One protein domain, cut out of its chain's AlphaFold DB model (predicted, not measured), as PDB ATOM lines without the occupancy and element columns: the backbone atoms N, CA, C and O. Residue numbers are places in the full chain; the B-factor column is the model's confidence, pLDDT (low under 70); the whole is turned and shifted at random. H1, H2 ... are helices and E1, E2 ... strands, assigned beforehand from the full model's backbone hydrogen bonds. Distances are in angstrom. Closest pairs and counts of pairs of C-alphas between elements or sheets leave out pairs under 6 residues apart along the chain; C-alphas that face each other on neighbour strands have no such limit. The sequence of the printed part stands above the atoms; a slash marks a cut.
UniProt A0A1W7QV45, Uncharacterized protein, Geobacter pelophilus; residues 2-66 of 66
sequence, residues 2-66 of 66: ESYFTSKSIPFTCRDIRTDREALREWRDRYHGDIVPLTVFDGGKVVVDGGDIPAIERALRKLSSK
ATOM      1  N   GLU A   2     168.261 187.555 180.955       85.94
ATOM      2  CA  GLU A   2     167.741 188.166 179.714       85.94
ATOM      3  C   GLU A   2     168.529 189.415 179.291       85.94
ATOM      4  O   GLU A   2     168.895 189.560 178.130       85.94
ATOM      5  N   SER A   3     168.921 190.254 180.256       88.00
ATOM      6  CA  SER A   3     169.800 191.407 180.027       88.00
ATOM      7  C   SER A   3     171.151 191.045 179.396       88.00
ATOM      8  O   SER A   3     171.659 191.813 178.581       88.00
ATOM      9  N   TYR A   4     171.725 189.882 179.722       89.25
ATOM     10  CA  TYR A   4     172.968 189.405 179.115       89.25
ATOM     11  C   TYR A   4     172.761 189.135 177.623       89.25
ATOM     12  O   TYR A   4     173.464 189.721 176.802       89.25
ATOM     13  N   PHE A   5     171.753 188.332 177.270       90.25
ATOM     14  CA  PHE A   5     171.450 188.007 175.873       90.25
ATOM     15  C   PHE A   5     171.093 189.256 175.061       90.25
ATOM     16  O   PHE A   5     171.639 189.451 173.976       90.25
ATOM     17  N   THR A   6     170.290 190.159 175.630       91.81
ATOM     18  CA  THR A   6     169.973 191.456 175.018       91.81
ATOM     19  C   THR A   6     171.226 192.306 174.791       91.81
ATOM     20  O   THR A   6     171.447 192.778 173.678       91.81
ATOM     21  N   SER A   7     172.086 192.477 175.806       93.38
ATOM     22  CA  SER A   7     173.300 193.311 175.697       93.38
ATOM     23  C   SER A   7     174.332 192.760 174.710       93.38
ATOM     24  O   SER A   7     175.104 193.521 174.133       93.38
ATOM     25  N   LYS A   8     174.337 191.442 174.495       90.38
ATOM     26  CA  LYS A   8     175.193 190.761 173.520       90.38
ATOM     27  C   LYS A   8     174.551 190.633 172.137       90.38
ATOM     28  O   LYS A   8     175.171 190.051 171.253       90.38
ATOM     29  N   SER A   9     173.331 191.147 171.953       92.25
ATOM     30  CA  SER A   9     172.543 191.001 170.722       92.25
ATOM     31  C   SER A   9     172.399 189.543 170.271       92.25
ATOM     32  O   SER A   9     172.372 189.248 169.078       92.25
ATOM     33  N   ILE A  10     172.312 188.620 171.232       88.69
ATOM     34  CA  ILE A  10     172.102 187.198 170.968       88.69
ATOM     35  C   ILE A  10     170.590 186.957 170.930       88.69
ATOM     36  O   ILE A  10     169.921 187.239 171.926       88.69
ATOM     37  N   PRO A  11     170.034 186.425 169.828       90.62
ATOM     38  CA  PRO A  11     168.623 186.063 169.771       90.62
ATOM     39  C   PRO A  11     168.286 185.012 170.831       90.62
ATOM     40  O   PRO A  11     168.976 183.999 170.949       90.62
ATOM     41  N   PHE A  12     167.216 185.235 171.588       92.38
ATOM     42  CA  PHE A  12     166.748 184.296 172.601       92.38
ATOM     43  C   PHE A  12     165.224 184.325 172.718       92.38
ATOM     44  O   PHE A  12     164.557 185.261 172.277       92.38
ATOM     45  N   THR A  13     164.676 183.289 173.342       93.50
ATOM     46  CA  THR A  13     163.278 183.241 173.768       93.50
ATOM     47  C   THR A  13     163.249 182.909 175.250       93.50
ATOM     48  O   THR A  13     163.935 181.987 175.691       93.50
ATOM     49  N   CYS A  14     162.463 183.659 176.018       93.19
ATOM     50  CA  CYS A  14     162.217 183.390 177.427       93.19
ATOM     51  C   CYS A  14     160.859 182.693 177.569       93.19
ATOM     52  O   CYS A  14     159.875 183.139 176.977       93.19
ATOM     53  N   ARG A  15     160.806 181.592 178.324       93.62
ATOM     54  CA  ARG A  15     159.566 180.867 178.635       93.62
ATOM     55  C   ARG A  15     159.465 180.680 180.143       93.62
ATOM     56  O   ARG A  15     160.352 180.078 180.744       93.62
ATOM     57  N   ASP A  16     158.399 181.198 180.747       94.06
ATOM     58  CA  ASP A  16     158.150 181.075 182.184       94.06
ATOM     59  C   ASP A  16     157.288 179.840 182.458       94.06
ATOM     60  O   ASP A  16     156.104 179.805 182.128       94.06
ATOM     61  N   ILE A  17     157.870 178.830 183.108       94.69
ATOM     62  CA  ILE A  17     157.184 177.572 183.441       94.69
ATOM     63  C   ILE A  17     155.988 177.755 184.394       94.69
ATOM     64  O   ILE A  17     155.197 176.832 184.576       94.69
ATOM     65  N   ARG A  18     155.833 178.928 185.022       94.25
ATOM     66  CA  ARG A  18     154.678 179.245 185.879       94.25
ATOM     67  C   ARG A  18     153.446 179.629 185.066       94.25
ATOM     68  O   ARG A  18     152.330 179.454 185.548       94.25
ATOM     69  N   THR A  19     153.637 180.165 183.863       96.88
ATOM     70  CA  THR A  19     152.556 180.680 183.008       96.88
ATOM     71  C   THR A  19     152.413 179.899 181.701       96.88
ATOM     72  O   THR A  19     151.315 179.839 181.151       96.88
ATOM     73  N   ASP A  20     153.472 179.230 181.244       96.94
ATOM     74  CA  ASP A  20     153.501 178.380 180.056       96.94
ATOM     75  C   ASP A  20     153.461 176.890 180.447       96.94
ATOM     76  O   ASP A  20     154.439 176.299 180.915       96.94
ATOM     77  N   ARG A  21     152.297 176.262 180.230       96.31
ATOM     78  CA  ARG A  21     152.081 174.835 180.520       96.31
ATOM     79  C   ARG A  21     152.901 173.911 179.623       96.31
ATOM     80  O   ARG A  21     153.250 172.814 180.060       96.31
ATOM     81  N   GLU A  22     153.182 174.309 178.383       95.44
ATOM     82  CA  GLU A  22     153.994 173.498 177.475       95.44
ATOM     83  C   GLU A  22     155.457 173.528 177.902       95.44
ATOM     84  O   GLU A  22     156.078 172.466 177.991       95.44
ATOM     85  N   ALA A  23     155.977 174.705 178.261       94.44
ATOM     86  CA  ALA A  23     157.317 174.843 178.824       94.44
ATOM     87  C   ALA A  23     157.464 174.074 180.143       94.44
ATOM     88  O   ALA A  23     158.478 173.408 180.339       94.44
ATOM     89  N   LEU A  24     156.453 174.099 181.021       95.88
ATOM     90  CA  LEU A  24     156.456 173.313 182.260       95.88
ATOM     91  C   LEU A  24     156.538 171.805 181.986       95.88
ATOM     92  O   LEU A  24     157.322 171.102 182.626       95.88
ATOM     93  N   ARG A  25     155.736 171.302 181.037       96.19
ATOM     94  CA  ARG A  25     155.764 169.886 180.644       96.19
ATOM     95  C   ARG A  25     157.122 169.515 180.060       96.19
ATOM     96  O   ARG A  25     157.699 168.514 180.464       96.19
ATOM     97  N   GLU A  26     157.649 170.328 179.146       93.88
ATOM     98  CA  GLU A  26     158.972 170.111 178.560       93.88
ATOM     99  C   GLU A  26     160.067 170.096 179.633       93.88
ATOM    100  O   GLU A  26     160.897 169.192 179.643       93.88
ATOM    101  N   TRP A  27     160.038 171.047 180.567       94.25
ATOM    102  CA  TRP A  27     160.997 171.132 181.664       94.25
ATOM    103  C   TRP A  27     160.980 169.902 182.563       94.25
ATOM    104  O   TRP A  27     162.031 169.336 182.862       94.25
ATOM    105  N   ARG A  28     159.792 169.436 182.943       94.69
ATOM    106  CA  ARG A  28     159.658 168.240 183.771       94.69
ATOM    107  C   ARG A  28     160.086 166.978 183.025       94.69
ATOM    108  O   ARG A  28     160.783 166.144 183.595       94.69
ATOM    109  N   ASP A  29     159.665 166.831 181.773       95.06
ATOM    110  CA  ASP A  29     159.802 165.569 181.049       95.06
ATOM    111  C   ASP A  29     161.183 165.435 180.369       95.06
ATOM    112  O   ASP A  29     161.738 164.339 180.339       95.06
ATOM    113  N   ARG A  30     161.758 166.529 179.842       92.44
ATOM    114  CA  ARG A  30     163.065 166.530 179.146       92.44
ATOM    115  C   ARG A  30     164.233 166.972 180.013       92.44
ATOM    116  O   ARG A  30     165.329 166.453 179.844       92.44
ATOM    117  N   TYR A  31     164.009 167.942 180.895       91.50
ATOM    118  CA  TYR A  31     165.045 168.469 181.787       91.50
ATOM    119  C   TYR A  31     164.869 167.949 183.220       91.50
ATOM    120  O   TYR A  31     165.489 168.467 184.132       91.50
ATOM    121  N   HIS A  32     164.027 166.928 183.432       91.12
ATOM    122  CA  HIS A  32     163.857 166.208 184.703       91.12
ATOM    123  C   HIS A  32     163.562 167.084 185.929       91.12
ATOM    124  O   HIS A  32     163.826 166.679 187.060       91.12
ATOM    125  N   GLY A  33     162.984 168.267 185.720       87.69
ATOM    126  CA  GLY A  33     162.707 169.194 186.812       87.69
ATOM    127  C   GLY A  33     163.949 169.904 187.366       87.69
ATOM    128  O   GLY A  33     163.959 170.260 188.542       87.69
ATOM    129  N   ASP A  34     164.992 170.077 186.548       87.94
ATOM    130  CA  ASP A  34     166.251 170.724 186.939       87.94
ATOM    131  C   ASP A  34     166.061 172.187 187.393       87.94
ATOM    132  O   ASP A  34     165.021 172.814 187.168       87.94
ATOM    133  N   ILE A  35     167.064 172.752 188.056       86.88
ATOM    134  CA  ILE A  35     166.979 174.079 188.670       86.88
ATOM    135  C   ILE A  35     166.824 175.165 187.597       86.88
ATOM    136  O   ILE A  35     167.512 175.184 186.578       86.88
ATOM    137  N   VAL A  36     165.908 176.103 187.849       89.88
ATOM    138  CA  VAL A  36     165.707 177.305 187.032       89.88
ATOM    139  C   VAL A  36     166.424 178.517 187.653       89.88
ATOM    140  O   VAL A  36     166.496 178.607 188.881       89.88
ATOM    141  N   PRO A  37     166.890 179.497 186.853       91.50
ATOM    142  CA  PRO A  37     166.747 179.598 185.400       91.50
ATOM    143  C   PRO A  37     167.680 178.638 184.653       91.50
ATOM    144  O   PRO A  37     168.800 178.404 185.075       91.50
ATOM    145  N   LEU A  38     167.224 178.127 183.510       93.75
ATOM    146  CA  LEU A  38     167.940 177.138 182.706       93.75
ATOM    147  C   LEU A  38     168.047 177.649 181.267       93.75
ATOM    148  O   LEU A  38     167.072 178.149 180.704       93.75
ATOM    149  N   THR A  39     169.237 177.573 180.675       94.50
ATOM    150  CA  THR A  39     169.472 177.983 179.286       94.50
ATOM    151  C   THR A  39     169.640 176.757 178.408       94.50
ATOM    152  O   THR A  39     170.512 175.919 178.637       94.50
ATOM    153  N   VAL A  40     168.816 176.686 177.367       94.06
ATOM    154  CA  VAL A  40     168.821 175.598 176.394       94.06
ATOM    155  C   VAL A  40     169.335 176.114 175.056       94.06
ATOM    156  O   VAL A  40     168.797 177.078 174.515       94.06
ATOM    157  N   PHE A  41     170.329 175.438 174.490       92.94
ATOM    158  CA  PHE A  41     170.839 175.699 173.148       92.94
ATOM    159  C   PHE A  41     170.587 174.520 172.204       92.94
ATOM    160  O   PHE A  41     170.540 173.361 172.626       92.94
ATOM    161  N   ASP A  42     170.465 174.837 170.909       89.44
ATOM    162  CA  ASP A  42     170.335 173.872 169.801       89.44
ATOM    163  C   ASP A  42     169.285 172.778 170.096       89.44
ATOM    164  O   ASP A  42     169.548 171.576 170.029       89.44
ATOM    165  N   GLY A  43     168.092 173.216 170.524       86.06
ATOM    166  CA  GLY A  43     166.926 172.355 170.748       86.06
ATOM    167  C   GLY A  43     167.042 171.351 171.901       86.06
ATOM    168  O   GLY A  43     166.317 170.360 171.895       86.06
ATOM    169  N   GLY A  44     167.944 171.569 172.862       88.69
ATOM    170  CA  GLY A  44     168.143 170.658 174.000       88.69
ATOM    171  C   GLY A  44     169.481 169.925 173.995       88.69
ATOM    172  O   GLY A  44     169.776 169.204 174.941       88.69
ATOM    173  N   LYS A  45     170.315 170.101 172.962       88.25
ATOM    174  CA  LYS A  45     171.622 169.422 172.882       88.25
ATOM    175  C   LYS A  45     172.635 169.943 173.893       88.25
ATOM    176  O   LYS A  45     173.542 169.210 174.279       88.25
ATOM    177  N   VAL A  46     172.524 171.213 174.276       92.56
ATOM    178  CA  VAL A  46     173.337 171.801 175.341       92.56
ATOM    179  C   VAL A  46     172.403 172.516 176.296       92.56
ATOM    180  O   VAL A  46     171.668 173.415 175.899       92.56
ATOM    181  N   VAL A  47     172.450 172.102 177.554       93.00
ATOM    182  CA  VAL A  47     171.667 172.673 178.643       93.00
ATOM    183  C   VAL A  47     172.648 173.130 179.711       93.00
ATOM    184  O   VAL A  47     173.564 172.386 180.060       93.00
ATOM    185  N   VAL A  48     172.502 174.366 180.176       93.88
ATOM    186  CA  VAL A  48     173.351 174.946 181.223       93.88
ATOM    187  C   VAL A  48     172.502 175.685 182.245       93.88
ATOM    188  O   VAL A  48     171.415 176.174 181.925       93.88
ATOM    189  N   ASP A  49     173.036 175.803 183.460       90.94
ATOM    190  CA  ASP A  49     172.494 176.709 184.467       90.94
ATOM    191  C   ASP A  49     172.495 178.137 183.914       90.94
ATOM    192  O   ASP A  49     173.491 178.658 183.405       90.94
ATOM    193  N   GLY A  50     171.337 178.765 184.009       88.88
ATOM    194  CA  GLY A  50     171.090 180.102 183.540       88.88
ATOM    195  C   GLY A  50     171.735 181.225 184.352       88.88
ATOM    196  O   GLY A  50     171.807 182.366 183.878       88.88
ATOM    197  N   GLY A  51     172.168 180.926 185.574       88.81
ATOM    198  CA  GLY A  51     172.977 181.800 186.415       88.81
ATOM    199  C   GLY A  51     174.475 181.742 186.096       88.81
ATOM    200  O   GLY A  51     175.194 182.692 186.410       88.81
ATOM    201  N   ASP A  52     174.953 180.682 185.435       92.19
ATOM    202  CA  ASP A  52     176.372 180.483 185.115       92.19
ATOM    203  C   ASP A  52     176.728 181.114 183.755       92.19
ATOM    204  O   ASP A  52     176.773 180.467 182.703       92.19
ATOM    205  N   ILE A  53     177.006 182.423 183.780       92.06
ATOM    206  CA  ILE A  53     177.450 183.176 182.595       92.06
ATOM    207  C   ILE A  53     178.709 182.555 181.950       92.06
ATOM    208  O   ILE A  53     178.715 182.386 180.727       92.06
ATOM    209  N   PRO A  54     179.760 182.155 182.697       94.25
ATOM    210  CA  PRO A  54     180.880 181.415 182.115       94.25
ATOM    211  C   PRO A  54     180.481 180.133 181.366       94.25
ATOM    212  O   PRO A  54     181.040 179.855 180.300       94.25
ATOM    213  N   ALA A  55     179.540 179.333 181.880       93.31
ATOM    214  CA  ALA A  55     179.047 178.143 181.180       93.31
ATOM    215  C   ALA A  55     178.296 178.499 179.894       93.31
ATOM    216  O   ALA A  55     178.544 177.873 178.859       93.31
ATOM    217  N   ILE A  56     177.456 179.534 179.935       93.81
ATOM    218  CA  ILE A  56     176.769 180.090 178.762       93.81
ATOM    219  C   ILE A  56     177.785 180.502 177.686       93.81
ATOM    220  O   ILE A  56     177.653 180.113 176.525       93.81
ATOM    221  N   GLU A  57     178.850 181.216 178.053       94.00
ATOM    222  CA  GLU A  57     179.886 181.639 177.104       94.00
ATOM    223  C   GLU A  57     180.648 180.465 176.491       94.00
ATOM    224  O   GLU A  57     180.916 180.459 175.286       94.00
ATOM    225  N   ARG A  58     180.991 179.452 177.295       94.38
ATOM    226  CA  ARG A  58     181.640 178.231 176.791       94.38
ATOM    227  C   ARG A  58     180.735 177.489 175.809       94.38
ATOM    228  O   ARG A  58     181.216 177.048 174.764       94.38
ATOM    229  N   ALA A  59     179.442 177.377 176.119       93.69
ATOM    230  CA  ALA A  59     178.457 176.752 175.242       93.69
ATOM    231  C   ALA A  59     178.350 177.495 173.902       93.69
ATOM    232  O   ALA A  59     178.463 176.872 172.846       93.69
ATOM    233  N   LEU A  60     178.237 178.826 173.930       91.56
ATOM    234  CA  LEU A  60     178.168 179.662 172.728       91.56
ATOM    235  C   LEU A  60     179.412 179.520 171.838       91.56
ATOM    236  O   LEU A  60     179.283 179.333 170.629       91.56
ATOM    237  N   ARG A  61     180.621 179.543 172.418       91.94
ATOM    238  CA  ARG A  61     181.870 179.345 171.654       91.94
ATOM    239  C   ARG A  61     181.915 177.976 170.980       91.94
ATOM    240  O   ARG A  61     182.310 177.875 169.819       91.94
ATOM    241  N   LYS A  62     181.485 176.930 171.691       90.44
ATOM    242  CA  LYS A  62     181.441 175.561 171.165       90.44
ATOM    243  C   LYS A  62     180.462 175.427 169.997       90.44
ATOM    244  O   LYS A  62     180.755 174.697 169.057       90.44
ATOM    245  N   LEU A  63     179.326 176.120 170.055       88.12
ATOM    246  CA  LEU A  63     178.299 176.082 169.009       88.12
ATOM    247  C   LEU A  63     178.664 176.923 167.781       88.12
ATOM    248  O   LEU A  63     178.324 176.528 166.678       88.12
ATOM    249  N   SER A  64     179.376 178.038 167.966       82.81
ATOM    250  CA  SER A  64     179.854 178.898 166.869       82.81
ATOM    251  C   SER A  64     181.017 178.283 166.073       82.81
ATOM    252  O   SER A  64     181.258 178.643 164.928       82.81
ATOM    253  N   SER A  65     181.741 177.325 166.660       74.06
ATOM    254  CA  SER A  65     182.890 176.665 166.014       74.06
ATOM    255  C   SER A  65     182.497 175.489 165.103       74.06
ATOM    256  O   SER A  65     183.344 174.647 164.803       74.06
ATOM    257  N   LYS A  66     181.220 175.373 164.731       54.59
ATOM    258  CA  LYS A  66     180.643 174.227 164.024       54.59
ATOM    259  C   LYS A  66     179.934 174.682 162.757       54.59
ATOM    260  O   LYS A  66     180.020 173.925 161.768       54.59
TER     261      LYS A  66
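This is residues 2 to 66 of the 66 residues of an uncharacterized protein of Geobacter pelophilus (UniProt A0A1W7QV45). A small two-stranded hairpin, E1 and E2, sits in the middle, with helix H3 packed over one of its faces and helix H2 lying beyond the opposite face. The long link of residues 8 to 20 runs past one side of this row, from the short helix H1, which lies to that side, to H2, and no helix touches another. The printed part has 65 residues, with three named helices and two named strands in the chain order H1, H2, E1, E2, H3; the sheet E1 - E2 is antiparallel and the class is mixed, helices and strands. The whole is compact, with a radius of gyration of the C-alphas of 12.1 A and spans of 32 by 22 by 18 A.

Find C-alpha 38 at (167.940, 177.138, 182.706); there E1 begins, and it runs through residues 38 to 41 for 10.1 A. E2, residues 46 to 49, comes back over 10.4 A. Go on to H3, residues 53 to 64, the longest helix at 16.5 A, which ends at C-alpha 64 at (179.854, 178.898, 166.869). H2 holds residues 21 to 30 and is 13.8 A long. Look last at H1, residues 2 to 7, 8.6 A long, which begins at C-alpha 2 at (167.741, 188.166, 179.714).

Begin at the hairpin of E1 and E2, antiparallel neighbours with 158 degrees between their directions. The C-alphas of Val 40 and Val 47 face each other at 4.7 A. You will find N 41 and O 46 within hydrogen-bond range at 2.8 A, and N 39 and O 48 at 2.9 A. From E2, look to H3: their closest C-alphas are those of Val 48 and Ala 55, 6.5 A apart. The closest C-alphas of E1 and H3 are those of Thr 39 and Ile 56, 7.6 A apart. H2 is apart from E2 and from H3. H1 is apart from E1, E2 and H2, and only just apart from H3, with 8.4 A between their closest C-alphas. In H1, H2 and H3 every O i to N i+4 pair is within hydrogen-bond range.

The two C-alphas farthest apart are those of Thr 19 and Ser 65, at 35.0 A. The printed part has no cut. The link from H1 to H2, 13 residues, is long; that from H2 to E1 is short, and those from E1 to E2 and from E2 to H3 are tight. The mean pLDDT of the printed part is 91.1, and in this model residue 66, the chain's last, is under 70.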